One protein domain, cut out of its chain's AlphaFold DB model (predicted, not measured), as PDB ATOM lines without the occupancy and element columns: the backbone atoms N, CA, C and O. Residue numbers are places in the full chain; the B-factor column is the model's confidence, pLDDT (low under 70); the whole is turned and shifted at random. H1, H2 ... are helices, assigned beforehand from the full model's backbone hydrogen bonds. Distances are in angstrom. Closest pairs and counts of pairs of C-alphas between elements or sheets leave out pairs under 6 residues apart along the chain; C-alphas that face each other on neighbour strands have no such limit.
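Overview. This is residues 56 to 154 and 169 to 243 of the 334 residues of an uncharacterized protein of Nocardia africana (UniProt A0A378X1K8). Picture an elongated bundle in which the two longest helices, H2 and H6, lie side by side and run opposite ways along its length, with H1 on one side of this pair and H4 and H7 on the other. H8 folds back over H7 on the side away from H6, the short H3 follows the far end of H2, and the short H5 is beside H2. The printed part has 174 residues with eight named helices, H1 to H8 in order along the chain, and no named strand; its class is all helix. The whole is compact, with a radius of gyration of the C-alphas of 16.6 A and spans of 53 by 34 by 22 A.

Along the chain. Find C-alpha 56 at (114.762, 94.589, 78.498), where H1, residues 56 to 68, begins; it is 18.5 A long. After it come H2, residues 74 to 102, 41.9 A, and H3, residues 104 to 107. Next are H4, residues 115 to 129, 20.8 A, and H5, residues 141 to 145. Beyond the cut, find C-alpha 169 at (111.617, 80.618, 63.348); from there H6, residues 169 to 199, runs 45.0 A. H7 holds residues 206 to 223, 25.6 A, and H8 residues 231 to 242, 16.4 A, ending at C-alpha 242 at (91.540, 115.839, 88.805).

Arrangement. H1, H2, H4, H6 and H7 form a bundle, helices side by side. Begin at H1: it touches H6, closest at the C-alphas of Val 63 and Ile 188, 5.5 A, the same way at a shallow tilt of 16 degrees. H1 and H2, a helical hairpin, touch through residues 62 to 66 and 80 to 84 alone, closest at the C-alphas of Glu 62 and Ser 84, 6.4 A. H2 touches H6, closest at the C-alphas of Ala 81 and Ala 192, 5.5 A, opposite ways at a shallow tilt of 16 degrees. H2 touches H4 with residues 78 to 89 alone, the closest C-alphas being Tyr 82 and Leu 125, 6.3 A. H4 touches H7 at the C-alphas of Ala 124 and Ala 215, 4.2 A, their closest. H6 and H7, a hairpin, are closest at the C-alphas of Ser 193 and Ala 216, 4.0 A. H7 and H8, also a hairpin, are closest at the C-alphas of Ala 210 and Ala 242, 4.2 A, at a shallow tilt of 34 degrees, only just short of steep. H3 and H5 are each close to H2 but not clearly touching it, with closest C-alphas Phe 107 and Leu 100, 5.7 A, and Val 144 and Ala 90, 6.7 A. H4 and H6 are apart. Every O i to N i+4 pair is within hydrogen-bond range in H1, H2, H5, H6, H7 and H8, and 10 of 11 are in H4; H3 is too short for such a pair.

Size, cuts and confidence. The two C-alphas farthest apart are those of Glu 169 and Arg 204, 53.9 A. Residues 155 to 168 are not printed, and C-alphas 154 and 169 across this cut are 13.1 A apart. Of the links printed whole, H4 to H5 is long, with 11 residues. The mean pLDDT of the printed part is 79.7; look for values under 70 at residues 107 to 116, 139 to 154, 171 and 225 to 230.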
ATOM      1  N   LEU A  56     115.180  95.351  77.321       73.38
ATOM      2  CA  LEU A  56     114.762  94.589  78.498       73.38
ATOM      3  C   LEU A  56     115.524  95.015  79.757       73.38
ATOM      4  O   LEU A  56     114.900  95.182  80.804       73.38
ATOM      5  N   ASP A  57     116.830  95.266  79.659       75.88
ATOM      6  CA  ASP A  57     117.633  95.736  80.793       75.88
ATOM      7  C   ASP A  57     117.190  97.121  81.269       75.88
ATOM      8  O   ASP A  57     117.112  97.374  82.478       75.88
ATOM      9  N   VAL A  58     116.860  98.016  80.331       81.94
ATOM     10  CA  VAL A  58     116.330  99.348  80.652       81.94
ATOM     11  C   VAL A  58     114.962  99.228  81.330       81.94
ATOM     12  O   VAL A  58     114.765  99.795  82.405       81.94
ATOM     13  N   LEU A  59     114.042  98.426  80.779       82.94
ATOM     14  CA  LEU A  59     112.720  98.204  81.378       82.94
ATOM     15  C   LEU A  59     112.827  97.594  82.789       82.94
ATOM     16  O   LEU A  59     112.110  98.009  83.700       82.94
ATOM     17  N   HIS A  60     113.742  96.644  83.008       82.00
ATOM     18  CA  HIS A  60     113.983  96.057  84.329       82.00
ATOM     19  C   HIS A  60     114.543  97.062  85.334       82.00
ATOM     20  O   HIS A  60     114.083  97.112  86.481       82.00
ATOM     21  N   THR A  61     115.508  97.873  84.903       85.81
ATOM     22  CA  THR A  61     116.112  98.923  85.731       85.81
ATOM     23  C   THR A  61     115.065  99.955  86.142       85.81
ATOM     24  O   THR A  61     114.999 100.338  87.311       85.81
ATOM     25  N   GLU A  62     114.180 100.343  85.224       88.31
ATOM     26  CA  GLU A  62     113.110 101.297  85.516       88.31
ATOM     27  C   GLU A  62     112.030 100.722  86.442       88.31
ATOM     28  O   GLU A  62     111.575 101.410  87.355       88.31
ATOM     29  N   VAL A  63     111.675  99.437  86.321       88.88
ATOM     30  CA  VAL A  63     110.794  98.781  87.309       88.88
ATOM     31  C   VAL A  63     111.413  98.811  88.709       88.88
ATOM     32  O   VAL A  63     110.718  99.100  89.691       88.88
ATOM     33  N   ALA A  64     112.716  98.536  88.825       88.38
ATOM     34  CA  ALA A  64     113.417  98.607  90.103       88.38
ATOM     35  C   ALA A  64     113.399 100.036  90.665       88.38
ATOM     36  O   ALA A  64     113.056 100.221  91.834       88.38
ATOM     37  N   ARG A  65     113.671 101.038  89.822       91.94
ATOM     38  CA  ARG A  65     113.646 102.460  90.186       91.94
ATOM     39  C   ARG A  65     112.272 102.917  90.682       91.94
ATOM     40  O   ARG A  65     112.185 103.547  91.732       91.94
ATOM     41  N   LEU A  66     111.193 102.548  89.992       92.06
ATOM     42  CA  LEU A  66     109.819 102.841  90.425       92.06
ATOM     43  C   LEU A  66     109.464 102.179  91.762       92.06
ATOM     44  O   LEU A  66     108.699 102.728  92.556       92.06
ATOM     45  N   THR A  67     110.004 100.986  92.011       91.00
ATOM     46  CA  THR A  67     109.727 100.219  93.231       91.00
ATOM     47  C   THR A  67     110.449 100.797  94.448       91.00
ATOM     48  O   THR A  67     109.890 100.792  95.546       91.00
ATOM     49  N   THR A  68     111.672 101.298  94.266       91.88
ATOM     50  CA  THR A  68     112.503 101.855  95.345       91.88
ATOM     51  C   THR A  68     112.285 103.347  95.583       91.88
ATOM     52  O   THR A  68     112.700 103.844  96.627       91.88
ATOM     53  N   ALA A  69     111.616 104.047  94.661       92.50
ATOM     54  CA  ALA A  69     111.284 105.458  94.796       92.50
ATOM     55  C   ALA A  69     110.521 105.753  96.099       92.50
ATOM     56  O   ALA A  69     109.520 105.099  96.434       92.50
ATOM     57  N   ASP A  70     110.982 106.777  96.820       92.62
ATOM     58  CA  ASP A  70     110.296 107.273  98.005       92.62
ATOM     59  C   ASP A  70     109.023 108.014  97.589       92.62
ATOM     60  O   ASP A  70     109.057 109.014  96.879       92.62
ATOM     61  N   ALA A  71     107.876 107.519  98.054       92.25
ATOM     62  CA  ALA A  71     106.585 108.115  97.752       92.25
ATOM     63  C   ALA A  71     106.326 109.427  98.512       92.25
ATOM     64  O   ALA A  71     105.335 110.095  98.220       92.25
ATOM     65  N   THR A  72     107.146 109.772  99.510       93.38
ATOM     66  CA  THR A  72     106.973 111.005 100.291       93.38
ATOM     67  C   THR A  72     107.538 112.242  99.592       93.38
ATOM     68  O   THR A  72     107.092 113.355  99.875       93.38
ATOM     69  N   ASP A  73     108.450 112.048  98.639       94.75
ATOM     70  CA  ASP A  73     109.071 113.107  97.851       94.75
ATOM     71  C   ASP A  73     108.314 113.316  96.528       94.75
ATOM     72  O   ASP A  73     108.496 112.588  95.551       94.75
ATOM     73  N   THR A  74     107.412 114.302  96.514       93.06
ATOM     74  CA  THR A  74     106.498 114.548  95.383       93.06
ATOM     75  C   THR A  74     107.231 114.901  94.077       93.06
ATOM     76  O   THR A  74     106.933 114.247  93.076       93.06
ATOM     77  N   PRO A  75     108.210 115.833  94.048       94.88
ATOM     78  CA  PRO A  75     109.031 116.079  92.858       94.88
ATOM     79  C   PRO A  75     109.685 114.817  92.285       94.88
ATOM     80  O   PRO A  75     109.617 114.568  91.081       94.88
ATOM     81  N   THR A  76     110.274 113.982  93.147       94.00
ATOM     82  CA  THR A  76     110.924 112.736  92.722       94.00
ATOM     83  C   THR A  76     109.912 111.726  92.183       94.00
ATOM     84  O   THR A  76     110.167 111.097  91.156       94.00
ATOM     85  N   VAL A  77     108.740 111.594  92.814       95.50
ATOM     86  CA  VAL A  77     107.645 110.747  92.313       95.50
ATOM     87  C   VAL A  77     107.203 111.179  90.918       95.50
ATOM     88  O   VAL A  77     107.110 110.330  90.031       95.50
ATOM     89  N   LEU A  78     106.938 112.473  90.727       94.81
ATOM     90  CA  LEU A  78     106.495 113.029  89.449       94.81
ATOM     91  C   LEU A  78     107.547 112.796  88.360       94.81
ATOM     92  O   LEU A  78     107.208 112.268  87.304       94.81
ATOM     93  N   LYS A  79     108.823 113.090  88.650       95.00
ATOM     94  CA  LYS A  79     109.940 112.882  87.717       95.00
ATOM     95  C   LYS A  79     110.090 111.420  87.308       95.00
ATOM     96  O   LYS A  79     110.105 111.117  86.120       95.00
ATOM     97  N   ILE A  80     110.192 110.508  88.279       94.00
ATOM     98  CA  ILE A  80     110.396 109.080  87.987       94.00
ATOM     99  C   ILE A  80     109.203 108.537  87.202       94.00
ATOM    100  O   ILE A  80     109.393 107.847  86.208       94.00
ATOM    101  N   ALA A  81     107.974 108.859  87.612       94.81
ATOM    102  CA  ALA A  81     106.790 108.392  86.907       94.81
ATOM    103  C   ALA A  81     106.707 108.946  85.478       94.81
ATOM    104  O   ALA A  81     106.389 108.180  84.574       94.81
ATOM    105  N   TYR A  82     107.011 110.232  85.275       94.50
ATOM    106  CA  TYR A  82     107.065 110.835  83.945       94.50
ATOM    107  C   TYR A  82     108.072 110.095  83.063       94.50
ATOM    108  O   TYR A  82     107.694 109.546  82.034       94.50
ATOM    109  N   GLU A  83     109.328 109.997  83.506       91.69
ATOM    110  CA  GLU A  83     110.403 109.379  82.724       91.69
ATOM    111  C   GLU A  83     110.119 107.906  82.411       91.69
ATOM    112  O   GLU A  83     110.373 107.446  81.299       91.69
ATOM    113  N   SER A  84     109.574 107.149  83.368       92.25
ATOM    114  CA  SER A  84     109.241 105.745  83.133       92.25
ATOM    115  C   SER A  84     108.053 105.579  82.177       92.25
ATOM    116  O   SER A  84     108.050 104.642  81.383       92.25
ATOM    117  N   LEU A  85     107.036 106.449  82.236       92.31
ATOM    118  CA  LEU A  85     105.904 106.400  81.302       92.31
ATOM    119  C   LEU A  85     106.324 106.837  79.894       92.31
ATOM    120  O   LEU A  85     105.964 106.165  78.928       92.31
ATOM    121  N   ASP A  86     107.128 107.888  79.783       89.88
ATOM    122  CA  ASP A  86     107.669 108.369  78.514       89.88
ATOM    123  C   ASP A  86     108.557 107.310  77.840       89.88
ATOM    124  O   ASP A  86     108.364 106.977  76.669       89.88
ATOM    125  N   LEU A  87     109.415 106.634  78.617       87.31
ATOM    126  CA  LEU A  87     110.173 105.477  78.133       87.31
ATOM    127  C   LEU A  87     109.256 104.402  77.534       87.31
ATOM    128  O   LEU A  87     109.597 103.806  76.513       87.31
ATOM    129  N   THR A  88     108.097 104.127  78.144       87.62
ATOM    130  CA  THR A  88     107.180 103.120  77.588       87.62
ATOM    131  C   THR A  88     106.538 103.551  76.273       87.62
ATOM    132  O   THR A  88     106.214 102.678  75.475       87.62
ATOM    133  N   THR A  89     106.413 104.854  76.002       84.38
ATOM    134  CA  THR A  89     105.997 105.368  74.686       84.38
ATOM    135  C   THR A  89     107.036 105.018  73.620       84.38
ATOM    136  O   THR A  89     106.691 104.508  72.552       84.38
ATOM    137  N   ALA A  90     108.318 105.224  73.930       79.75
ATOM    138  CA  ALA A  90     109.418 104.856  73.044       79.75
ATOM    139  C   ALA A  90     109.538 103.331  72.864       79.75
ATOM    140  O   ALA A  90     109.685 102.845  71.743       79.75
ATOM    141  N   ALA A  91     109.411 102.564  73.950       80.19
ATOM    142  CA  ALA A  91     109.452 101.106  73.912       80.19
ATOM    143  C   ALA A  91     108.300 100.512  73.086       80.19
ATOM    144  O   ALA A  91     108.530  99.603  72.293       80.19
ATOM    145  N   ASP A  92     107.077 101.030  73.234       80.31
ATOM    146  CA  ASP A  92     105.910 100.597  72.454       80.31
ATOM    147  C   ASP A  92     106.119 100.836  70.952       80.31
ATOM    148  O   ASP A  92     105.862  99.947  70.140       80.31
ATOM    149  N   ARG A  93     106.683 101.994  70.584       78.44
ATOM    150  CA  ARG A  93     107.054 102.300  69.197       78.44
ATOM    151  C   ARG A  93     108.103 101.329  68.650       78.44
ATOM    152  O   ARG A  93     107.910 100.802  67.560       78.44
ATOM    153  N   LEU A  94     109.163 101.046  69.406       76.62
ATOM    154  CA  LEU A  94     110.201 100.093  68.992       76.62
ATOM    155  C   LEU A  94     109.649  98.670  68.838       76.62
ATOM    156  O   LEU A  94     110.016  97.968  67.897       76.62
ATOM    157  N   ILE A  95     108.757  98.237  69.734       77.38
ATOM    158  CA  ILE A  95     108.082  96.936  69.633       77.38
ATOM    159  C   ILE A  95     107.249  96.868  68.348       77.38
ATOM    160  O   ILE A  95     107.298  95.858  67.647       77.38
ATOM    161  N   GLU A  96     106.494  97.922  68.038       77.94
ATOM    162  CA  GLU A  96     105.678  98.000  66.826       77.94
ATOM    163  C   GLU A  96     106.539  97.967  65.557       77.94
ATOM    164  O   GLU A  96     106.289  97.134  64.688       77.94
ATOM    165  N   GLU A  97     107.571  98.812  65.475       77.31
ATOM    166  CA  GLU A  97     108.509  98.853  64.346       77.31
ATOM    167  C   GLU A  97     109.172  97.480  64.142       77.31
ATOM    168  O   GLU A  97     109.131  96.934  63.043       77.31
ATOM    169  N   THR A  98     109.646  96.838  65.218       73.69
ATOM    170  CA  THR A  98     110.275  95.504  65.147       73.69
ATOM    171  C   THR A  98     109.299  94.422  64.658       73.69
ATOM    172  O   THR A  98     109.676  93.536  63.890       73.69
ATOM    173  N   LEU A  99     108.036  94.456  65.101       76.06
ATOM    174  CA  LEU A  99     107.015  93.496  64.663       76.06
ATOM    175  C   LEU A  99     106.613  93.711  63.200       76.06
ATOM    176  O   LEU A  99     106.411  92.734  62.476       76.06
ATOM    177  N   LEU A 100     106.495  94.969  62.771       76.25
ATOM    178  CA  LEU A 100     106.171  95.320  61.392       76.25
ATOM    179  C   LEU A 100     107.305  94.955  60.439       76.25
ATOM    180  O   LEU A 100     107.022  94.385  59.392       76.25
ATOM    181  N   ASP A 101     108.558  95.208  60.813       74.31
ATOM    182  CA  ASP A 101     109.723  94.836  60.006       74.31
ATOM    183  C   ASP A 101     109.858  93.313  59.856       74.31
ATOM    184  O   ASP A 101     110.285  92.823  58.808       74.31
ATOM    185  N   ALA A 102     109.464  92.545  60.880       72.06
ATOM    186  CA  ALA A 102     109.543  91.087  60.853       72.06
ATOM    187  C   ALA A 102     108.483  90.429  59.951       72.06
ATOM    188  O   ALA A 102     108.808  89.488  59.226       72.06
ATOM    189  N   ASP A 103     107.225  90.884  60.007       71.56
ATOM    190  CA  ASP A 103     106.137  90.374  59.159       71.56
ATOM    191  C   ASP A 103     104.988  91.404  59.038       71.56
ATOM    192  O   ASP A 103     104.009  91.363  59.801       71.56
ATOM    193  N   PRO A 104     105.056  92.322  58.052       71.88
ATOM    194  CA  PRO A 104     104.063  93.382  57.887       71.88
ATOM    195  C   PRO A 104     102.648  92.844  57.646       71.88
ATOM    196  O   PRO A 104     101.668  93.448  58.077       71.88
ATOM    197  N   ALA A 105     102.521  91.702  56.960       72.00
ATOM    198  CA  ALA A 105     101.229  91.117  56.607       72.00
ATOM    199  C   ALA A 105     100.510  90.532  57.831       72.00
ATOM    200  O   ALA A 105      99.278  90.555  57.900       72.00
ATOM    201  N   ARG A 106     101.271  90.027  58.808       71.38
ATOM    202  CA  ARG A 106     100.749  89.447  60.050       71.38
ATOM    203  C   ARG A 106     100.488  90.478  61.142       71.38
ATOM    204  O   ARG A 106      99.565  90.278  61.935       71.38
ATOM    205  N   PHE A 107     101.286  91.543  61.203       67.81
ATOM    206  CA  PHE A 107     101.258  92.511  62.305       67.81
ATOM    207  C   PHE A 107     100.699  93.887  61.937       67.81
ATOM    208  O   PHE A 107     100.673  94.755  62.806       67.81
ATOM    209  N   TRP A 108     100.185  94.083  60.715       60.41
ATOM    210  CA  TRP A 108      99.529  95.334  60.325       60.41
ATOM    211  C   TRP A 108      98.443  95.735  61.345       60.41
ATOM    212  O   TRP A 108      97.427  95.040  61.469       60.41
ATOM    213  N   PRO A 109      98.598  96.860  62.065       57.22
ATOM    214  CA  PRO A 109      97.726  97.212  63.185       57.22
ATOM    215  C   PRO A 109      96.302  97.588  62.741       57.22
ATOM    216  O   PRO A 109      95.387  97.681  63.565       57.22
ATOM    217  N   GLY A 110      96.064  97.778  61.439       50.44
ATOM    218  CA  GLY A 110      94.802  98.296  60.925       50.44
ATOM    219  C   GLY A 110      94.499  99.709  61.457       50.44
ATOM    220  O   GLY A 110      95.246 100.266  62.254       50.44
ATOM    221  N   PRO A 111      93.369 100.312  61.061       44.50
ATOM    222  CA  PRO A 111      93.029 101.689  61.440       44.50
ATOM    223  C   PRO A 111      92.651 101.876  62.924       44.50
ATOM    224  O   PRO A 111      92.358 102.990  63.338       44.50
ATOM    225  N   ASN A 112      92.615 100.802  63.725       43.84
ATOM    226  CA  ASN A 112      92.232 100.826  65.146       43.84
ATOM    227  C   ASN A 112      93.287 100.197  66.081       43.84
ATOM    228  O   ASN A 112      93.023 100.072  67.281       43.84
ATOM    229  N   GLY A 113      94.425  99.732  65.556       50.88
ATOM    230  CA  GLY A 113      95.491  99.134  66.362       50.88
ATOM    231  C   GLY A 113      96.299 100.188  67.112       50.88
ATOM    232  O   GLY A 113      96.365 101.321  66.654       50.88
ATOM    233  N   LEU A 114      96.844  99.790  68.273       53.38
ATOM    234  CA  LEU A 114      97.790 100.460  69.200       53.38
ATOM    235  C   LEU A 114      97.568 101.944  69.595       53.38
ATOM    236  O   LEU A 114      97.870 102.295  70.732       53.38
ATOM    237  N   GLY A 115      96.936 102.795  68.783       59.53
ATOM    238  CA  GLY A 115      96.672 104.214  69.064       59.53
ATOM    239  C   GLY A 115      95.920 104.468  70.372       59.53
ATOM    240  O   GLY A 115      96.214 105.418  71.081       59.53
ATOM    241  N   ARG A 116      95.057 103.537  70.802       66.75
ATOM    242  CA  ARG A 116      94.352 103.644  72.097       66.75
ATOM    243  C   ARG A 116      95.258 103.523  73.327       66.75
ATOM    244  O   ARG A 116      94.817 103.862  74.427       66.75
ATOM    245  N   LEU A 117      96.450 102.939  73.189       73.06
ATOM    246  CA  LEU A 117      97.455 102.919  74.256       73.06
ATOM    247  C   LEU A 117      98.178 104.269  74.306       73.06
ATOM    248  O   LEU A 117      98.292 104.842  75.388       73.06
ATOM    249  N   ARG A 118      98.550 104.809  73.139       77.56
ATOM    250  CA  ARG A 118      99.184 106.128  73.014       77.56
ATOM    251  C   ARG A 118      98.310 107.245  73.567       77.56
ATOM    252  O   ARG A 118      98.779 107.958  74.441       77.56
ATOM    253  N   ASP A 119      97.021 107.283  73.225       82.44
ATOM    254  CA  ASP A 119      96.091 108.297  73.747       82.44
ATOM    255  C   ASP A 119      96.095 108.368  75.289       82.44
ATOM    256  O   ASP A 119      95.999 109.434  75.891       82.44
ATOM    257  N   LYS A 120      96.199 107.217  75.968       85.62
ATOM    258  CA  LYS A 120      96.220 107.164  77.440       85.62
ATOM    259  C   LYS A 120      97.569 107.579  78.017       85.62
ATOM    260  O   LYS A 120      97.585 108.193  79.083       85.62
ATOM    261  N   LEU A 121      98.669 107.206  77.361       88.00
ATOM    262  CA  LEU A 121     100.014 107.646  77.740       88.00
ATOM    263  C   LEU A 121     100.139 109.162  77.575       88.00
ATOM    264  O   LEU A 121     100.548 109.827  78.518       88.00
ATOM    265  N   GLU A 122      99.674 109.711  76.454       89.25
ATOM    266  CA  GLU A 122      99.643 111.152  76.187       89.25
ATOM    267  C   GLU A 122      98.842 111.904  77.252       89.25
ATOM    268  O   GLU A 122      99.326 112.881  77.815       89.25
ATOM    269  N   VAL A 123      97.648 111.414  77.612       89.31
ATOM    270  CA  VAL A 123      96.869 112.010  78.708       89.31
ATOM    271  C   VAL A 123      97.625 111.929  80.038       89.31
ATOM    272  O   VAL A 123      97.596 112.887  80.805       89.31
ATOM    273  N   ALA A 124      98.289 110.812  80.346       92.25
ATOM    274  CA  ALA A 124      99.058 110.686  81.583       92.25
ATOM    275  C   ALA A 124     100.215 111.696  81.642       92.25
ATOM    276  O   ALA A 124     100.352 112.394  82.645       92.25
ATOM    277  N   LEU A 125     101.008 111.774  80.570       93.56
ATOM    278  CA  LEU A 125     102.173 112.650  80.463       93.56
ATOM    279  C   LEU A 125     101.762 114.121  80.504       93.56
ATOM    280  O   LEU A 125     102.271 114.852  81.345       93.56
ATOM    281  N   ALA A 126     100.753 114.521  79.725       91.62
ATOM    282  CA  ALA A 126     100.253 115.895  79.723       91.62
ATOM    283  C   ALA A 126      99.814 116.359  81.122       91.62
ATOM    284  O   ALA A 126     100.083 117.486  81.521       91.62
ATOM    285  N   TRP A 127      99.166 115.493  81.908       91.56
ATOM    286  CA  TRP A 127      98.804 115.839  83.287       91.56
ATOM    287  C   TRP A 127     100.019 115.940  84.213       91.56
ATOM    288  O   TRP A 127     100.035 116.810  85.080       91.56
ATOM    289  N   LEU A 128     101.032 115.090  84.040       93.38
ATOM    290  CA  LEU A 128     102.275 115.201  84.804       93.38
ATOM    291  C   LEU A 128     103.031 116.495  84.474       93.38
ATOM    292  O   LEU A 128     103.516 117.133  85.400       93.38
ATOM    293  N   GLU A 129     103.064 116.927  83.211       93.44
ATOM    294  CA  GLU A 129     103.690 118.196  82.790       93.44
ATOM    295  C   GLU A 129     103.032 119.426  83.414       93.44
ATOM    296  O   GLU A 129     103.694 120.433  83.655       93.44
ATOM    297  N   THR A 130     101.729 119.359  83.705       90.00
ATOM    298  CA  THR A 130     101.032 120.454  84.397       90.00
ATOM    299  C   THR A 130     101.333 120.534  85.893       90.00
ATOM    300  O   THR A 130     100.926 121.503  86.532       90.00
ATOM    301  N   ALA A 131     102.014 119.539  86.472       91.38
ATOM    302  CA  ALA A 131     102.292 119.503  87.900       91.38
ATOM    303  C   ALA A 131     103.371 120.540  88.273       91.38
ATOM    304  O   ALA A 131     104.498 120.449  87.780       91.38
ATOM    305  N   PRO A 132     103.085 121.508  89.164       89.75
ATOM    306  CA  PRO A 132     104.033 122.567  89.511       89.75
ATOM    307  C   PRO A 132     105.308 122.055  90.191       89.75
ATOM    308  O   PRO A 132     106.345 122.712  90.107       89.75
ATOM    309  N   SER A 133     105.250 120.901  90.864       92.69
ATOM    310  CA  SER A 133     106.421 120.297  91.508       92.69
ATOM    311  C   SER A 133     107.246 119.404  90.576       92.69
ATOM    312  O   SER A 133     108.224 118.813  91.041       92.69
ATOM    313  N   LEU A 134     106.875 119.257  89.297       92.81
ATOM    314  CA  LEU A 134     107.675 118.496  88.340       92.81
ATOM    315  C   LEU A 134     109.004 119.239  88.096       92.81
ATOM    316  O   LEU A 134     108.990 120.381  87.633       92.81
ATOM    317  N   PRO A 135     110.161 118.635  88.419       90.81
ATOM    318  CA  PRO A 135     111.450 119.253  88.137       90.81
ATOM    319  C   PRO A 135     111.723 119.282  86.632       90.81
ATOM    320  O   PRO A 135     111.141 118.515  85.866       90.81
ATOM    321  N   GLU A 136     112.672 120.125  86.224       85.62
ATOM    322  CA  GLU A 136     113.148 120.155  84.843       85.62
ATOM    323  C   GLU A 136     113.636 118.761  84.419       85.62
ATOM    324  O   GLU A 136     114.390 118.081  85.131       85.62
ATOM    325  N   LEU A 137     113.119 118.314  83.279       83.31
ATOM    326  CA  LEU A 137     113.379 116.997  82.729       83.31
ATOM    327  C   LEU A 137     114.624 117.067  81.852       83.31
ATOM    328  O   LEU A 137     114.747 117.938  80.994       83.31
ATOM    329  N   GLU A 138     115.547 116.136  82.058       70.69
ATOM    330  CA  GLU A 138     116.688 115.989  81.162       70.69
ATOM    331  C   GLU A 138     116.220 115.311  79.871       70.69
ATOM    332  O   GLU A 138     115.480 114.325  79.910       70.69
ATOM    333  N   VAL A 139     116.647 115.844  78.723       56.53
ATOM    334  CA  VAL A 139     116.333 115.286  77.403       56.53
ATOM    335  C   VAL A 139     116.908 113.870  77.317       56.53
ATOM    336  O   VAL A 139     118.121 113.680  77.264       56.53
ATOM    337  N   ARG A 140     116.031 112.861  77.321       60.16
ATOM    338  CA  ARG A 140     116.391 111.432  77.289       60.16
ATOM    339  C   ARG A 140     116.545 110.854  75.879       60.16
ATOM    340  O   ARG A 140     116.632 109.632  75.743       60.16
ATOM    341  N   ASP A 141     116.651 111.696  74.850       49.94
ATOM    342  CA  ASP A 141     116.845 111.274  73.451       49.94
ATOM    343  C   ASP A 141     117.997 110.260  73.300       49.94
ATOM    344  O   ASP A 141     117.926 109.334  72.493       49.94
ATOM    345  N   GLU A 142     119.026 110.362  74.148       46.34
ATOM    346  CA  GLU A 142     120.173 109.452  74.160       46.34
ATOM    347  C   GLU A 142     119.844 108.034  74.658       46.34
ATOM    348  O   GLU A 142     120.421 107.069  74.163       46.34
ATOM    349  N   GLN A 143     118.917 107.863  75.606       51.53
ATOM    350  CA  GLN A 143     118.592 106.534  76.139       51.53
ATOM    351  C   GLN A 143     117.797 105.707  75.138       51.53
ATOM    352  O   GLN A 143     118.084 104.525  75.004       51.53
ATOM    353  N   VAL A 144     116.864 106.327  74.409       49.50
ATOM    354  CA  VAL A 144     116.079 105.677  73.348       49.50
ATOM    355  C   VAL A 144     116.940 105.397  72.116       49.50
ATOM    356  O   VAL A 144     116.817 104.330  71.522       49.50
ATOM    357  N   ALA A 145     117.859 106.303  71.763       45.56
ATOM    358  CA  ALA A 145     118.790 106.108  70.650       45.56
ATOM    359  C   ALA A 145     119.849 105.017  70.912       45.56
ATOM    360  O   ALA A 145     120.389 104.447  69.965       45.56
ATOM    361  N   MET A 146     120.148 104.722  72.185       45.69
ATOM    362  CA  MET A 146     121.030 103.620  72.595       45.69
ATOM    363  C   MET A 146     120.312 102.270  72.725       45.69
ATOM    364  O   MET A 146     120.989 101.254  72.900       45.69
ATOM    365  N   LEU A 147     118.975 102.235  72.632       49.41
ATOM    366  CA  LEU A 147     118.222 100.985  72.609       49.41
ATOM    367  C   LEU A 147     118.466 100.281  71.280       49.41
ATOM    368  O   LEU A 147     118.022 100.726  70.222       49.41
ATOM    369  N   THR A 148     119.144  99.141  71.330       51.88
ATOM    370  CA  THR A 148     119.122  98.213  70.206       51.88
ATOM    371  C   THR A 148     117.712  97.617  70.078       51.88
ATOM    372  O   THR A 148     117.043  97.397  71.099       51.88
ATOM    373  N   PRO A 149     117.226  97.342  68.846       54.22
ATOM    374  CA  PRO A 149     116.060  96.487  68.643       54.22
ATOM    375  C   PRO A 149     116.198  95.232  69.502       54.22
ATOM    376  O   PRO A 149     117.324  94.768  69.690       54.22
ATOM    377  N   LEU A 150     115.068  94.734  70.029       55.22
ATOM    378  CA  LEU A 150     114.971  93.579  70.932       55.22
ATOM    379  C   LEU A 150     116.142  92.629  70.756       55.22
ATOM    380  O   LEU A 150     116.266  92.005  69.704       55.22
ATOM    381  N   ASP A 151     117.013  92.620  71.767       50.12
ATOM    382  CA  ASP A 151     118.384  92.163  71.614       50.12
ATOM    383  C   ASP A 151     118.410  90.845  70.852       50.12
ATOM    384  O   ASP A 151     117.805  89.844  71.265       50.12
ATOM    385  N   MET A 152     119.030  90.879  69.671       47.22
ATOM    386  CA  MET A 152     119.239  89.688  68.875       47.22
ATOM    387  C   MET A 152     120.097  88.769  69.728       47.22
ATOM    388  O   MET A 152     121.323  88.879  69.766       47.22
ATOM    389  N   ALA A 153     119.457  87.807  70.388       38.56
ATOM    390  CA  ALA A 153     120.126  86.686  71.014       38.56
ATOM    391  C   ALA A 153     120.700  85.741  69.938       38.56
ATOM    392  O   ALA A 153     120.598  84.526  70.037       38.56
ATOM    393  N   THR A 154     121.420  86.291  68.958       39.47
ATOM    394  CA  THR A 154     122.609  85.677  68.362       39.47
ATOM    395  C   THR A 154     123.632  85.258  69.429       39.47
ATOM    396  O   THR A 154     124.542  84.493  69.135       39.47
ATOM    397  N   GLU A 169     110.979  80.664  62.019       72.38
ATOM    398  CA  GLU A 169     111.617  80.618  63.348       72.38
ATOM    399  C   GLU A 169     112.103  82.001  63.795       72.38
ATOM    400  O   GLU A 169     111.968  82.364  64.964       72.38
ATOM    401  N   PHE A 170     112.608  82.804  62.853       70.69
ATOM    402  CA  PHE A 170     112.974  84.197  63.103       70.69
ATOM    403  C   PHE A 170     111.762  85.035  63.541       70.69
ATOM    404  O   PHE A 170     111.816  85.710  64.571       70.69
ATOM    405  N   VAL A 171     110.638  84.942  62.820       69.38
ATOM    406  CA  VAL A 171     109.404  85.673  63.163       69.38
ATOM    407  C   VAL A 171     108.864  85.248  64.535       69.38
ATOM    408  O   VAL A 171     108.421  86.094  65.312       69.38
ATOM    409  N   GLU A 172     108.908  83.959  64.887       74.56
ATOM    410  CA  GLU A 172     108.476  83.500  66.216       74.56
ATOM    411  C   GLU A 172     109.350  84.042  67.353       74.56
ATOM    412  O   GLU A 172     108.814  84.445  68.392       74.56
ATOM    413  N   LEU A 173     110.670  84.104  67.154       72.56
ATOM    414  CA  LEU A 173     111.597  84.674  68.130       72.56
ATOM    415  C   LEU A 173     111.290  86.157  68.388       72.56
ATOM    416  O   LEU A 173     111.139  86.553  69.547       72.56
ATOM    417  N   VAL A 174     111.102  86.943  67.322       72.81
ATOM    418  CA  VAL A 174     110.739  88.367  67.413       72.81
ATOM    419  C   VAL A 174     109.423  88.557  68.173       72.81
ATOM    420  O   VAL A 174     109.318  89.413  69.051       72.81
ATOM    421  N   VAL A 175     108.417  87.714  67.915       73.38
ATOM    422  CA  VAL A 175     107.127  87.774  68.625       73.38
ATOM    423  C   VAL A 175     107.274  87.473  70.114       73.38
ATOM    424  O   VAL A 175     106.633  88.125  70.942       73.38
ATOM    425  N   ILE A 176     108.075  86.469  70.480       73.62
ATOM    426  CA  ILE A 176     108.330  86.132  71.887       73.62
ATOM    427  C   ILE A 176     108.993  87.314  72.589       73.62
ATOM    428  O   ILE A 176     108.552  87.712  73.666       73.62
ATOM    429  N   GLN A 177     109.999  87.908  71.961       72.00
ATOM    430  CA  GLN A 177     110.712  89.064  72.486       72.00
ATOM    431  C   GLN A 177     109.790  90.280  72.650       72.00
ATOM    432  O   GLN A 177     109.698  90.832  73.748       72.00
ATOM    433  N   ALA A 178     109.012  90.626  71.622       75.25
ATOM    434  CA  ALA A 178     108.017  91.698  71.675       75.25
ATOM    435  C   ALA A 178     107.022  91.507  72.827       75.25
ATOM    436  O   ALA A 178     106.685  92.453  73.538       75.25
ATOM    437  N   ARG A 179     106.592  90.263  73.077       73.69
ATOM    438  CA  ARG A 179     105.734  89.937  74.225       73.69
ATOM    439  C   ARG A 179     106.435  90.161  75.560       73.69
ATOM    440  O   ARG A 179     105.793  90.662  76.477       73.69
ATOM    441  N   ILE A 180     107.710  89.800  75.692       74.31
ATOM    442  CA  ILE A 180     108.476  90.030  76.927       74.31
ATOM    443  C   ILE A 180     108.627  91.538  77.177       74.31
ATOM    444  O   ILE A 180     108.347  91.998  78.283       74.31
ATOM    445  N   ALA A 181     108.976  92.319  76.152       78.50
ATOM    446  CA  ALA A 181     109.081  93.773  76.261       78.50
ATOM    447  C   ALA A 181     107.728  94.424  76.616       78.50
ATOM    448  O   ALA A 181     107.659  95.269  77.510       78.50
ATOM    449  N   ALA A 182     106.629  93.959  76.015       79.94
ATOM    450  CA  ALA A 182     105.279  94.403  76.362       79.94
ATOM    451  C   ALA A 182     104.894  94.050  77.814       79.94
ATOM    452  O   ALA A 182     104.238  94.840  78.497       79.94
ATOM    453  N   VAL A 183     105.322  92.887  78.323       80.50
ATOM    454  CA  VAL A 183     105.166  92.525  79.745       80.50
ATOM    455  C   VAL A 183     105.966  93.475  80.643       80.50
ATOM    456  O   VAL A 183     105.444  93.898  81.675       80.50
ATOM    457  N   GLY A 184     107.180  93.860  80.240       81.81
ATOM    458  CA  GLY A 184     107.987  94.874  80.927       81.81
ATOM    459  C   GLY A 184     107.291  96.239  80.989       81.81
ATOM    460  O   GLY A 184     107.146  96.802  82.073       81.81
ATOM    461  N   CYS A 185     106.756  96.722  79.864       87.56
ATOM    462  CA  CYS A 185     105.972  97.964  79.813       87.56
ATOM    463  C   CYS A 185     104.745  97.895  80.736       87.56
ATOM    464  O   CYS A 185     104.502  98.799  81.534       87.56
ATOM    465  N   LYS A 186     104.014  96.772  80.712       88.25
ATOM    466  CA  LYS A 186     102.887  96.536  81.624       88.25
ATOM    467  C   LYS A 186     103.300  96.585  83.098       88.25
ATOM    468  O   LYS A 186     102.541  97.108  83.918       88.25
ATOM    469  N   ALA A 187     104.467  96.044  83.448       87.31
ATOM    470  CA  ALA A 187     104.989  96.124  84.807       87.31
ATOM    471  C   ALA A 187     105.277  97.580  85.201       87.31
ATOM    472  O   ALA A 187     104.810  98.014  86.256       87.31
ATOM    473  N   ILE A 188     105.945  98.350  84.335       92.31
ATOM    474  CA  ILE A 188     106.189  99.786  84.541       92.31
ATOM    475  C   ILE A 188     104.880 100.528  84.806       92.31
ATOM    476  O   ILE A 188     104.772 101.223  85.814       92.31
ATOM    477  N   TRP A 189     103.851 100.331  83.979       94.06
ATOM    478  CA  TRP A 189     102.553 100.984  84.171       94.06
ATOM    479  C   TRP A 189     101.911 100.642  85.524       94.06
ATOM    480  O   TRP A 189     101.375 101.518  86.205       94.06
ATOM    481  N   GLY A 190     101.994  99.380  85.953       92.81
ATOM    482  CA  GLY A 190     101.511  98.954  87.268       92.81
ATOM    483  C   GLY A 190     102.255  99.644  88.417       92.81
ATOM    484  O   GLY A 190     101.626 100.221  89.305       92.81
ATOM    485  N   HIS A 191     103.589  99.639  88.370       95.31
ATOM    486  CA  HIS A 191     104.430 100.243  89.405       95.31
ATOM    487  C   HIS A 191     104.325 101.775  89.435       95.31
ATOM    488  O   HIS A 191     104.248 102.353  90.520       95.31
ATOM    489  N   ALA A 192     104.231 102.433  88.276       96.25
ATOM    490  CA  ALA A 192     103.985 103.869  88.169       96.25
ATOM    491  C   ALA A 192     102.622 104.250  88.763       96.25
ATOM    492  O   ALA A 192     102.543 105.172  89.574       96.25
ATOM    493  N   SER A 193     101.560 103.495  88.450       95.62
ATOM    494  CA  SER A 193     100.237 103.683  89.062       95.62
ATOM    495  C   SER A 193     100.298 103.615  90.592       95.62
ATOM    496  O   SER A 193      99.723 104.463  91.283       95.62
ATOM    497  N   ASP A 194     100.990 102.614  91.135       95.56
ATOM    498  CA  ASP A 194     101.116 102.432  92.581       95.56
ATOM    499  C   ASP A 194     101.960 103.534  93.237       95.56
ATOM    500  O   ASP A 194     101.602 104.025  94.313       95.56
ATOM    501  N   LEU A 195     103.055 103.959  92.600       96.81
ATOM    502  CA  LEU A 195     103.893 105.060  93.072       96.81
ATOM    503  C   LEU A 195     103.107 106.374  93.109       96.81
ATOM    504  O   LEU A 195     103.005 106.984  94.171       96.81
ATOM    505  N   LEU A 196     102.474 106.755  91.999       96.69
ATOM    506  CA  LEU A 196     101.673 107.977  91.880       96.69
ATOM    507  C   LEU A 196     100.481 107.986  92.850       96.69
ATOM    508  O   LEU A 196     100.193 108.997  93.488       96.69
ATOM    509  N   THR A 197      99.820 106.839  93.050       94.81
ATOM    510  CA  THR A 197      98.732 106.709  94.038       94.81
ATOM    511  C   THR A 197      99.219 106.953  95.469       94.81
ATOM    512  O   THR A 197      98.479 107.495  96.298       94.81
ATOM    513  N   ARG A 198     100.446 106.528  95.800       94.94
ATOM    514  CA  ARG A 198     101.056 106.817  97.104       94.94
ATOM    515  C   ARG A 198     101.514 108.275  97.186       94.94
ATOM    516  O   ARG A 198     101.183 108.915  98.179       94.94
ATOM    517  N   GLY A 199     102.172 108.794  96.149       92.44
ATOM    518  CA  GLY A 199     102.660 110.175  96.065       92.44
ATOM    519  C   GLY A 199     101.558 111.221  96.210       92.44
ATOM    520  O   GLY A 199     101.704 112.169  96.976       92.44
ATOM    521  N   ALA A 200     100.382 110.972  95.626       92.44
ATOM    522  CA  ALA A 200      99.208 111.838  95.766       92.44
ATOM    523  C   ALA A 200      98.747 112.061  97.223       92.44
ATOM    524  O   ALA A 200      97.935 112.947  97.475       92.44
ATOM    525  N   LYS A 201      99.192 111.242  98.188       92.19
ATOM    526  CA  LYS A 201      98.886 111.427  99.620       92.19
ATOM    527  C   LYS A 201      99.824 112.418 100.310       92.19
ATOM    528  O   LYS A 201      99.484 112.890 101.392       92.19
ATOM    529  N   TYR A 202     100.995 112.659  99.729       91.88
ATOM    530  CA  TYR A 202     102.056 113.496 100.286       91.88
ATOM    531  C   TYR A 202     102.215 114.819  99.531       91.88
ATOM    532  O   TYR A 202     102.748 115.774 100.099       91.88
ATOM    533  N   ALA A 203     101.701 114.892  98.300       90.81
ATOM    534  CA  ALA A 203     101.601 116.120  97.528       90.81
ATOM    535  C   ALA A 203     100.834 117.204  98.304       90.81
ATOM    536  O   ALA A 203      99.768 116.957  98.876       90.81
ATOM    537  N   ARG A 204     101.423 118.404  98.353       87.69
ATOM    538  CA  ARG A 204     100.863 119.569  99.058       87.69
ATOM    539  C   ARG A 204     100.071 120.476  98.128       87.69
ATOM    540  O   ARG A 204      99.122 121.107  98.588       87.69
ATOM    541  N   ASP A 205     100.479 120.540  96.866       87.62
ATOM    542  CA  ASP A 205      99.778 121.295  95.841       87.62
ATOM    543  C   ASP A 205      98.596 120.483  95.297       87.62
ATOM    544  O   ASP A 205      98.682 119.265  95.118       87.62
ATOM    545  N   HIS A 206      97.476 121.157  95.057       85.94
ATOM    546  CA  HIS A 206      96.289 120.522  94.501       85.94
ATOM    547  C   HIS A 206      96.544 120.005  93.077       85.94
ATOM    548  O   HIS A 206      96.054 118.930  92.720       85.94
ATOM    549  N   ASP A 207      97.332 120.725  92.283       86.25
ATOM    550  CA  ASP A 207      97.596 120.379  90.890       86.25
ATOM    551  C   ASP A 207      98.559 119.185  90.794       86.25
ATOM    552  O   ASP A 207      98.341 118.287  89.980       86.25
ATOM    553  N   ASP A 208      99.508 119.054  91.729       90.25
ATOM    554  CA  ASP A 208     100.326 117.839  91.880       90.25
ATOM    555  C   ASP A 208      99.470 116.615  92.247       90.25
ATOM    556  O   ASP A 208      99.667 115.509  91.731       90.25
ATOM    557  N   VAL A 209      98.498 116.795  93.153       90.06
ATOM    558  CA  VAL A 209      97.559 115.735  93.549       90.06
ATOM    559  C   VAL A 209      96.716 115.298  92.350       90.06
ATOM    560  O   VAL A 209      96.540 114.093  92.131       90.06
ATOM    561  N   ALA A 210      96.196 116.256  91.580       89.06
ATOM    562  CA  ALA A 210      95.414 116.005  90.376       89.06
ATOM    563  C   ALA A 210      96.242 115.248  89.329       89.06
ATOM    564  O   ALA A 210      95.819 114.175  88.882       89.06
ATOM    565  N   ALA A 211      97.444 115.742  89.023       92.81
ATOM    566  CA  ALA A 211      98.386 115.116  88.103       92.81
ATOM    567  C   ALA A 211      98.686 113.665  88.502       92.81
ATOM    568  O   ALA A 211      98.477 112.742  87.711       92.81
ATOM    569  N   CYS A 212      99.051 113.432  89.769       94.00
ATOM    570  CA  CYS A 212      99.324 112.090  90.278       94.00
ATOM    571  C   CYS A 212      98.120 111.151  90.126       94.00
ATOM    572  O   CYS A 212      98.264 110.004  89.699       94.00
ATOM    573  N   ARG A 213      96.913 111.608  90.475       93.62
ATOM    574  CA  ARG A 213      95.705 110.771  90.415       93.62
ATOM    575  C   ARG A 213      95.295 110.446  88.982       93.62
ATOM    576  O   ARG A 213      94.871 109.315  88.731       93.62
ATOM    577  N   VAL A 214      95.390 111.406  88.062       92.75
ATOM    578  CA  VAL A 214      95.045 111.196  86.648       92.75
ATOM    579  C   VAL A 214      96.070 110.288  85.973       92.75
ATOM    580  O   VAL A 214      95.679 109.304  85.340       92.75
ATOM    581  N   ALA A 215      97.363 110.531  86.176       94.38
ATOM    582  CA  ALA A 215      98.414 109.682  85.626       94.38
ATOM    583  C   ALA A 215      98.347 108.253  86.194       94.38
ATOM    584  O   ALA A 215      98.402 107.287  85.432       94.38
ATOM    585  N   ALA A 216      98.095 108.085  87.501       93.69
ATOM    586  CA  ALA A 216      97.893 106.761  88.099       93.69
ATOM    587  C   ALA A 216      96.690 106.027  87.491       93.69
ATOM    588  O   ALA A 216      96.736 104.824  87.227       93.69
ATOM    589  N   LEU A 217      95.596 106.756  87.256       92.00
ATOM    590  CA  LEU A 217      94.404 106.225  86.612       92.00
ATOM    591  C   LEU A 217      94.711 105.724  85.193       92.00
ATOM    592  O   LEU A 217      94.295 104.616  84.856       92.00
ATOM    593  N   MET A 218      95.424 106.511  84.383       92.06
ATOM    594  CA  MET A 218      95.790 106.134  83.014       92.06
ATOM    595  C   MET A 218      96.755 104.946  82.992       92.06
ATOM    596  O   MET A 218      96.478 103.959  82.310       92.06
ATOM    597  N   ALA A 219      97.809 104.980  83.811       91.62
ATOM    598  CA  ALA A 219      98.766 103.884  83.956       91.62
ATOM    599  C   ALA A 219      98.071 102.570  84.357       91.62
ATOM    600  O   ALA A 219      98.345 101.502  83.809       91.62
ATOM    601  N   ARG A 220      97.061 102.633  85.229       90.25
ATOM    602  CA  ARG A 220      96.246 101.463  85.567       90.25
ATOM    603  C   ARG A 220      95.385 100.958  84.405       90.25
ATOM    604  O   ARG A 220      95.257  99.748  84.232       90.25
ATOM    605  N   GLU A 221      94.776 101.856  83.629       87.62
ATOM    606  CA  GLU A 221      93.994 101.489  82.435       87.62
ATOM    607  C   GLU A 221      94.861 100.951  81.286       87.62
ATOM    608  O   GLU A 221      94.320 100.319  80.371       87.62
ATOM    609  N   LEU A 222      96.167 101.229  81.307       86.75
ATOM    610  CA  LEU A 222      97.174 100.639  80.426       86.75
ATOM    611  C   LEU A 222      97.579  99.244  80.916       86.75
ATOM    612  O   LEU A 222      97.521  98.284  80.151       86.75
ATOM    613  N   ALA A 223      97.914  99.111  82.205       85.75
ATOM    614  CA  ALA A 223      98.339  97.845  82.803       85.75
ATOM    615  C   ALA A 223      97.253  96.766  82.718       85.75
ATOM    616  O   ALA A 223      97.520  95.637  82.307       85.75
ATOM    617  N   ASP A 224      96.016  97.113  83.065       81.31
ATOM    618  CA  ASP A 224      94.868  96.221  82.976       81.31
ATOM    619  C   ASP A 224      93.777  96.888  82.130       81.31
ATOM    620  O   ASP A 224      92.849  97.501  82.678       81.31
ATOM    621  N   PRO A 225      93.856  96.761  80.789       68.50
ATOM    622  CA  PRO A 225      92.825  97.265  79.907       68.50
ATOM    623  C   PRO A 225      91.557  96.465  80.181       68.50
ATOM    624  O   PRO A 225      91.390  95.327  79.740       68.50
ATOM    625  N   HIS A 226      90.643  97.055  80.944       58.03
ATOM    626  CA  HIS A 226      89.308  96.511  81.081       58.03
ATOM    627  C   HIS A 226      88.640  96.742  79.727       58.03
ATOM    628  O   HIS A 226      88.196  97.852  79.415       58.03
ATOM    629  N   SER A 227      88.629  95.705  78.884       45.69
ATOM    630  CA  SER A 227      87.815  95.713  77.677       45.69
ATOM    631  C   SER A 227      86.397  96.116  78.099       45.69
ATOM    632  O   SER A 227      85.876  95.578  79.073       45.69
ATOM    633  N   ILE A 228      85.801  97.092  77.401       48.22
ATOM    634  CA  ILE A 228      84.439  97.653  77.592       48.22
ATOM    635  C   ILE A 228      84.350  99.032  78.302       48.22
ATOM    636  O   ILE A 228      83.261  99.598  78.383       48.22
ATOM    637  N   ASN A 229      85.437  99.686  78.729       53.59
ATOM    638  CA  ASN A 229      85.311 101.093  79.157       53.59
ATOM    639  C   ASN A 229      85.129 102.025  77.939       53.59
ATOM    640  O   ASN A 229      86.082 102.332  77.231       53.59
ATOM    641  N   HIS A 230      83.894 102.483  77.686       67.75
ATOM    642  CA  HIS A 230      83.620 103.582  76.751       67.75
ATOM    643  C   HIS A 230      84.438 104.821  77.150       67.75
ATOM    644  O   HIS A 230      84.499 105.125  78.339       67.75
ATOM    645  N   GLN A 231      84.985 105.565  76.181       71.94
ATOM    646  CA  GLN A 231      85.783 106.785  76.404       71.94
ATOM    647  C   GLN A 231      85.160 107.727  77.451       71.94
ATOM    648  O   GLN A 231      85.812 108.115  78.411       71.94
ATOM    649  N   ARG A 232      83.836 107.930  77.387       73.88
ATOM    650  CA  ARG A 232      83.068 108.727  78.364       73.88
ATOM    651  C   ARG A 232      83.232 108.285  79.827       73.88
ATOM    652  O   ARG A 232      83.132 109.102  80.736       73.88
ATOM    653  N   SER A 233      83.424 106.990  80.079       80.31
ATOM    654  CA  SER A 233      83.680 106.439  81.419       80.31
ATOM    655  C   SER A 233      85.070 106.831  81.926       80.31
ATOM    656  O   SER A 233      85.233 107.128  83.110       80.31
ATOM    657  N   ILE A 234      86.058 106.858  81.028       80.56
ATOM    658  CA  ILE A 234      87.422 107.302  81.324       80.56
ATOM    659  C   ILE A 234      87.417 108.808  81.587       80.56
ATOM    660  O   ILE A 234      87.838 109.206  82.668       80.56
ATOM    661  N   ASP A 235      86.827 109.615  80.701       82.88
ATOM    662  CA  ASP A 235      86.742 111.077  80.856       82.88
ATOM    663  C   ASP A 235      86.100 111.464  82.200       82.88
ATOM    664  O   ASP A 235      86.597 112.308  82.945       82.88
ATOM    665  N   ARG A 236      85.020 110.767  82.579       81.44
ATOM    666  CA  ARG A 236      84.352 110.944  83.873       81.44
ATOM    667  C   ARG A 236      85.278 110.635  85.055       81.44
ATOM    668  O   ARG A 236      85.264 111.345  86.060       81.44
ATOM    669  N   ARG A 237      86.074 109.568  84.965       84.06
ATOM    670  CA  ARG A 237      87.036 109.188  86.011       84.06
ATOM    671  C   ARG A 237      88.214 110.157  86.077       84.06
ATOM    672  O   ARG A 237      88.663 110.422  87.186       84.06
ATOM    673  N   VAL A 238      88.657 110.700  84.942       85.31
ATOM    674  CA  VAL A 238      89.672 111.763  84.876       85.31
ATOM    675  C   VAL A 238      89.162 113.011  85.584       85.31
ATOM    676  O   VAL A 238      89.820 113.481  86.502       85.31
ATOM    677  N   LEU A 239      87.948 113.479  85.270       84.75
ATOM    678  CA  LEU A 239      87.341 114.623  85.964       84.75
ATOM    679  C   LEU A 239      87.269 114.402  87.478       84.75
ATOM    680  O   LEU A 239      87.578 115.304  88.249       84.75
ATOM    681  N   LEU A 240      86.887 113.203  87.916       85.12
ATOM    682  CA  LEU A 240      86.831 112.878  89.339       85.12
ATOM    683  C   LEU A 240      88.222 112.818  89.992       85.12
ATOM    684  O   LEU A 240      88.351 113.138  91.168       85.12
ATOM    685  N   ALA A 241      89.231 112.336  89.269       83.50
ATOM    686  CA  ALA A 241      90.603 112.237  89.754       83.50
ATOM    687  C   ALA A 241      91.257 113.620  89.875       83.50
ATOM    688  O   ALA A 241      91.926 113.877  90.875       83.50
ATOM    689  N   ALA A 242      91.007 114.486  88.891       84.81
ATOM    690  CA  ALA A 242      91.540 115.839  88.805       84.81
ATOM    691  C   ALA A 242      90.900 116.814  89.799       84.81
ATOM    692  O   ALA A 242      91.538 117.769  90.221       84.81
ATOM    693  N   ASN A 243      89.635 116.599  90.170       83.19
ATOM    694  CA  ASN A 243      88.922 117.511  91.057       83.19
ATOM    695  C   ASN A 243      88.842 116.961  92.474       83.19
ATOM    696  O   ASN A 243      88.229 115.915  92.719       83.19
TER     697      ASN A 243